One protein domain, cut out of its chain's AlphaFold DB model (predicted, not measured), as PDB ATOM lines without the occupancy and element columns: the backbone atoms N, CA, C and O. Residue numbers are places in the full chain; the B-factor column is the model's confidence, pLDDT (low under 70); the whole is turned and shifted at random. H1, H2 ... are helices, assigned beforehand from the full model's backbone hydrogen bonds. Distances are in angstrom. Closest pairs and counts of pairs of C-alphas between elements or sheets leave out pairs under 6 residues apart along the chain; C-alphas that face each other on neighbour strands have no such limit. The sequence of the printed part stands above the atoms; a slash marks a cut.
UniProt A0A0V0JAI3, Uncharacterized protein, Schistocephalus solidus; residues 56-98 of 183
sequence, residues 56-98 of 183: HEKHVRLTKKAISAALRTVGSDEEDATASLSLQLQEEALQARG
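AT A GLANCE: This is residues 56 to 98 of the 183 residues of an uncharacterized protein of Schistocephalus solidus (UniProt A0A0V0JAI3). Two long helices, H1 and H2, make a V, meeting near the end of H1 and the beginning of H2, with a tight turn at the corner. From there both far arms, residues 56 to 66 and residues 90 to 98, stand free. The printed part has 43 residues, with H1 then H2 along the chain and no named strand; the class is all helix. It is loose, with a radius of gyration of the C-alphas of 11.7 A, and flat, spanning 30 by 28 by 14 A.

IN THESE COORDINATES: H1, residues 56 to 74, begins at C-alpha 56 (44.370, -20.914, -35.298) and is 27.3 A long from first to last C-alpha. H2, residues 78 to 96, is 27.0 A long and ends at C-alpha 96 (52.973, -36.138, -19.937).

HOW THE PARTS SIT: H1 touches H2 with residues 70 to 74 alone, and H2 touches H1 with residues 81 to 85 alone. Their closest C-alphas, those of Val 74 and Ala 81, are 6.1 A apart. They run opposite ways at a steep tilt of 69 degrees, only just short of about perpendicular. Of the O i to N i+4 pairs, 14 of 15 in H1 and 13 of 15 in H2 are within hydrogen-bond range.

THE WHOLE: The C-alphas farthest apart, those of Asp 77 and Gly 98, are 31.9 A apart. The printed part has no cut, and the link from H1 to H2 is tight. Mean pLDDT of the printed part is 80.8; residues 75 to 80 are under 70.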
ATOM      1  N   HIS A  56      43.804 -21.536 -36.492       81.38
ATOM      2  CA  HIS A  56      44.370 -20.914 -35.298       81.38
ATOM      3  C   HIS A  56      43.282 -20.380 -34.362       81.38
ATOM      4  O   HIS A  56      43.298 -20.663 -33.168       81.38
ATOM      5  N   GLU A  57      42.303 -19.672 -34.913       86.44
ATOM      6  CA  GLU A  57      41.187 -19.095 -34.167       86.44
ATOM      7  C   GLU A  57      40.310 -20.188 -33.534       86.44
ATOM      8  O   GLU A  57      40.057 -20.157 -32.327       86.44
ATOM      9  N   LYS A  58      40.035 -21.271 -34.278       87.19
ATOM     10  CA  LYS A  58      39.375 -22.471 -33.743       87.19
ATOM     11  C   LYS A  58      40.142 -23.089 -32.574       87.19
ATOM     12  O   LYS A  58      39.541 -23.489 -31.576       87.19
ATOM     13  N   HIS A  59      41.468 -23.195 -32.683       87.12
ATOM     14  CA  HIS A  59      42.300 -23.706 -31.595       87.12
ATOM     15  C   HIS A  59      42.191 -22.799 -30.366       87.12
ATOM     16  O   HIS A  59      41.907 -23.293 -29.277       87.12
ATOM     17  N   VAL A  60      42.343 -21.481 -30.527       90.12
ATOM     18  CA  VAL A  60      42.229 -20.511 -29.427       90.12
ATOM     19  C   VAL A  60      40.864 -20.608 -28.745       90.12
ATOM     20  O   VAL A  60      40.817 -20.702 -27.520       90.12
ATOM     21  N   ARG A  61      39.767 -20.684 -29.504       87.06
ATOM     22  CA  ARG A  61      38.409 -20.838 -28.961       87.06
ATOM     23  C   ARG A  61      38.251 -22.112 -28.135       87.06
ATOM     24  O   ARG A  61      37.769 -22.062 -27.003       87.06
ATOM     25  N   LEU A  62      38.696 -23.251 -28.668       89.69
ATOM     26  CA  LEU A  62      38.657 -24.529 -27.951       89.69
ATOM     27  C   LEU A  62      39.519 -24.491 -26.686       89.69
ATOM     28  O   LEU A  62      39.091 -24.975 -25.640       89.69
ATOM     29  N   THR A  63      40.699 -23.874 -26.766       89.25
ATOM     30  CA  THR A  63      41.616 -23.744 -25.627       89.25
ATOM     31  C   THR A  63      40.998 -22.863 -24.540       89.25
ATOM     32  O   THR A  63      40.966 -23.262 -23.380       89.25
ATOM     33  N   LYS A  64      40.417 -21.715 -24.910       89.88
ATOM     34  CA  LYS A  64      39.699 -20.814 -23.993       89.88
ATOM     35  C   LYS A  64      38.515 -21.515 -23.320       89.88
ATOM     36  O   LYS A  64      38.357 -21.406 -22.109       89.88
ATOM     37  N   LYS A  65      37.727 -22.288 -24.079       89.75
ATOM     38  CA  LYS A  65      36.601 -23.081 -23.550       89.75
ATOM     39  C   LYS A  65      37.060 -24.174 -22.583       89.75
ATOM     40  O   LYS A  65      36.398 -24.421 -21.580       89.75
ATOM     41  N   ALA A  66      38.187 -24.824 -22.867       87.94
ATOM     42  CA  ALA A  66      38.770 -25.820 -21.974       87.94
ATOM     43  C   ALA A  66      39.282 -25.185 -20.667       87.94
ATOM     44  O   ALA A  66      39.003 -25.708 -19.590       87.94
ATOM     45  N   ILE A  67      39.964 -24.036 -20.752       85.94
ATOM     46  CA  ILE A  67      40.461 -23.293 -19.583       85.94
ATOM     47  C   ILE A  67      39.293 -22.790 -18.722       85.94
ATOM     48  O   ILE A  67      39.309 -22.984 -17.508       85.94
ATOM     49  N   SER A  68      38.247 -22.216 -19.326       84.00
ATOM     50  CA  SER A  68      37.077 -21.727 -18.579       84.00
ATOM     51  C   SER A  68      36.271 -22.860 -17.936       84.00
ATOM     52  O   SER A  68      35.768 -22.712 -16.821       84.00
ATOM     53  N   ALA A  69      36.186 -24.023 -18.589       86.12
ATOM     54  CA  ALA A  69      35.604 -25.219 -17.990       86.12
ATOM     55  C   ALA A  69      36.420 -25.717 -16.784       86.12
ATOM     56  O   ALA A  69      35.827 -26.090 -15.773       86.12
ATOM     57  N   ALA A  70      37.753 -25.679 -16.854       82.19
ATOM     58  CA  ALA A  70      38.623 -26.052 -15.739       82.19
ATOM     59  C   ALA A  70      38.522 -25.056 -14.566       82.19
ATOM     60  O   ALA A  70      38.432 -25.477 -13.414       82.19
ATOM     61  N   LEU A  71      38.426 -23.751 -14.839       81.75
ATOM     62  CA  LEU A  71      38.247 -22.711 -13.814       81.75
ATOM     63  C   LEU A  71      36.961 -22.909 -13.013       81.75
ATOM     64  O   LEU A  71      36.978 -22.869 -11.782       81.75
ATOM     65  N   ARG A  72      35.873 -23.277 -13.697       77.88
ATOM     66  CA  ARG A  72      34.592 -23.613 -13.059       77.88
ATOM     67  C   ARG A  72      34.683 -24.784 -12.079       77.88
ATOM     68  O   ARG A  72      33.908 -24.827 -11.131       77.88
ATOM     69  N   THR A  73      35.599 -25.730 -12.293       77.19
ATOM     70  CA  THR A  73      35.781 -26.868 -11.374       77.19
ATOM     71  C   THR A  73      36.552 -26.523 -10.103       77.19
ATOM     72  O   THR A  73      36.365 -27.202  -9.096       77.19
ATOM     73  N   VAL A  74      37.385 -25.478 -10.127       75.69
ATOM     74  CA  VAL A  74      38.241 -25.094  -8.992       75.69
ATOM     75  C   VAL A  74      37.489 -24.224  -7.976       75.69
ATOM     76  O   VAL A  74      37.801 -24.285  -6.792       75.69
ATOM     77  N   GLY A  75      36.437 -23.508  -8.394       64.00
ATOM     78  CA  GLY A  75      35.388 -22.996  -7.496       64.00
ATOM     79  C   GLY A  75      35.829 -22.010  -6.403       64.00
ATOM     80  O   GLY A  75      35.117 -21.871  -5.412       64.00
ATOM     81  N   SER A  76      36.973 -21.343  -6.570       59.38
ATOM     82  CA  SER A  76      37.502 -20.325  -5.653       59.38
ATOM     83  C   SER A  76      37.504 -18.952  -6.322       59.38
ATOM     84  O   SER A  76      37.463 -18.888  -7.551       59.38
ATOM     85  N   ASP A  77      37.562 -17.883  -5.520       65.00
ATOM     86  CA  ASP A  77      37.668 -16.488  -5.967       65.00
ATOM     87  C   ASP A  77      38.664 -16.354  -7.144       65.00
ATOM     88  O   ASP A  77      39.747 -16.945  -7.116       65.00
ATOM     89  N   GLU A  78      38.255 -15.633  -8.200       64.56
ATOM     90  CA  GLU A  78      38.857 -15.621  -9.553       64.56
ATOM     91  C   GLU A  78      40.398 -15.508  -9.566       64.56
ATOM     92  O   GLU A  78      41.070 -16.145 -10.383       64.56
ATOM     93  N   GLU A  79      40.980 -14.756  -8.629       65.56
ATOM     94  CA  GLU A  79      42.429 -14.532  -8.549       65.56
ATOM     95  C   GLU A  79      43.211 -15.769  -8.052       65.56
ATOM     96  O   GLU A  79      44.262 -16.096  -8.609       65.56
ATOM     97  N   ASP A  80      42.686 -16.533  -7.088       66.50
ATOM     98  CA  ASP A  80      43.351 -17.735  -6.548       66.50
ATOM     99  C   ASP A  80      43.146 -18.978  -7.436       66.50
ATOM    100  O   ASP A  80      43.961 -19.916  -7.459       66.50
ATOM    101  N   ALA A  81      42.051 -18.991  -8.200       71.69
ATOM    102  CA  ALA A  81      41.697 -20.103  -9.072       71.69
ATOM    103  C   ALA A  81      42.649 -20.220 -10.279       71.69
ATOM    104  O   ALA A  81      43.053 -21.330 -10.644       71.69
ATOM    105  N   THR A  82      43.088 -19.096 -10.852       80.00
ATOM    106  CA  THR A  82      44.052 -19.091 -11.970       80.00
ATOM    107  C   THR A  82      45.434 -19.607 -11.552       80.00
ATOM    108  O   THR A  82      46.030 -20.425 -12.262       80.00
ATOM    109  N   ALA A  83      45.925 -19.211 -10.372       82.69
ATOM    110  CA  ALA A  83      47.201 -19.676  -9.828       82.69
ATOM    111  C   ALA A  83      47.189 -21.194  -9.580       82.69
ATOM    112  O   ALA A  83      48.109 -21.904 -10.000       82.69
ATOM    113  N   SER A  84      46.114 -21.709  -8.981       80.12
ATOM    114  CA  SER A  84      45.943 -23.141  -8.707       80.12
ATOM    115  C   SER A  84      45.883 -23.975  -9.992       80.12
ATOM    116  O   SER A  84      46.564 -24.998 -10.108       80.12
ATOM    117  N   LEU A  85      45.138 -23.507 -10.999       83.50
ATOM    118  CA  LEU A  85      45.074 -24.154 -12.311       83.50
ATOM    119  C   LEU A  85      46.416 -24.162 -13.037       83.50
ATOM    120  O   LEU A  85      46.768 -25.158 -13.667       83.50
ATOM    121  N   SER A  86      47.166 -23.061 -12.964       85.88
ATOM    122  CA  SER A  86      48.470 -22.969 -13.623       85.88
ATOM    123  C   SER A  86      49.444 -24.023 -13.085       85.88
ATOM    124  O   SER A  86      50.127 -24.688 -13.868       85.88
ATOM    125  N   LEU A  87      49.435 -24.251 -11.765       85.19
ATOM    126  CA  LEU A  87      50.231 -25.291 -11.120       85.19
ATOM    127  C   LEU A  87      49.781 -26.690 -11.548       85.19
ATOM    128  O   LEU A  87      50.631 -27.521 -11.862       85.19
ATOM    129  N   GLN A  88      48.472 -26.937 -11.623       84.62
ATOM    130  CA  GLN A  88      47.938 -28.227 -12.059       84.62
ATOM    131  C   GLN A  88      48.304 -28.536 -13.519       84.62
ATOM    132  O   GLN A  88      48.817 -29.614 -13.813       84.62
ATOM    133  N   LEU A  89      48.109 -27.581 -14.432       87.44
ATOM    134  CA  LEU A  89      48.469 -27.739 -15.845       87.44
ATOM    135  C   LEU A  89      49.975 -27.949 -16.019       87.44
ATOM    136  O   LEU A  89      50.408 -28.761 -16.842       87.44
ATOM    137  N   GLN A  90      50.788 -27.243 -15.232       87.25
ATOM    138  CA  GLN A  90      52.230 -27.448 -15.217       87.25
ATOM    139  C   GLN A  90      52.592 -28.850 -14.711       87.25
ATOM    140  O   GLN A  90      53.483 -29.489 -15.279       87.25
ATOM    141  N   GLU A  91      51.909 -29.347 -13.679       83.75
ATOM    142  CA  GLU A  91      52.083 -30.708 -13.179       83.75
ATOM    143  C   GLU A  91      51.719 -31.739 -14.258       83.75
ATOM    144  O   GLU A  91      52.557 -32.562 -14.624       83.75
ATOM    145  N   GLU A  92      50.538 -31.652 -14.866       84.44
ATOM    146  CA  GLU A  92      50.097 -32.550 -15.944       84.44
ATOM    147  C   GLU A  92      51.048 -32.527 -17.151       84.44
ATOM    148  O   GLU A  92      51.418 -33.580 -17.681       84.44
ATOM    149  N   ALA A  93      51.538 -31.347 -17.544       85.00
ATOM    150  CA  ALA A  93      52.538 -31.219 -18.600       85.00
ATOM    151  C   ALA A  93      53.853 -31.928 -18.235       85.00
ATOM    152  O   ALA A  93      54.493 -32.547 -19.091       85.00
ATOM    153  N   LEU A  94      54.273 -31.878 -16.967       78.62
ATOM    154  CA  LEU A  94      55.444 -32.610 -16.480       78.62
ATOM    155  C   LEU A  94      55.198 -34.126 -16.417       78.62
ATOM    156  O   LEU A  94      56.136 -34.883 -16.704       78.62
ATOM    157  N   GLN A  95      53.975 -34.570 -16.100       80.06
ATOM    158  CA  GLN A  95      53.575 -35.985 -16.133       80.06
ATOM    159  C   GLN A  95      53.600 -36.516 -17.570       80.06
ATOM    160  O   GLN A  95      54.261 -37.519 -17.837       80.06
ATOM    161  N   ALA A  96      52.992 -35.792 -18.515       78.44
ATOM    162  CA  ALA A  96      52.973 -36.138 -19.937       78.44
ATOM    163  C   ALA A  96      54.380 -36.137 -20.555       78.44
ATOM    164  O   ALA A  96      54.725 -36.998 -21.365       78.44
ATOM    165  N   ARG A  97      55.241 -35.206 -20.124       79.69
ATOM    166  CA  ARG A  97      56.653 -35.157 -20.529       79.69
ATOM    167  C   ARG A  97      57.499 -36.265 -19.882       79.69
ATOM    168  O   ARG A  97      58.687 -36.365 -20.193       79.69
ATOM    169  N   GLY A  98      56.934 -37.061 -18.968       73.69
ATOM    170  CA  GLY A  98      57.634 -38.118 -18.230       73.69
ATOM    171  C   GLY A  98      58.720 -37.596 -17.285       73.69
ATOM    172  O   GLY A  98      59.615 -38.342 -16.896       73.69
TER     173      GLY A  98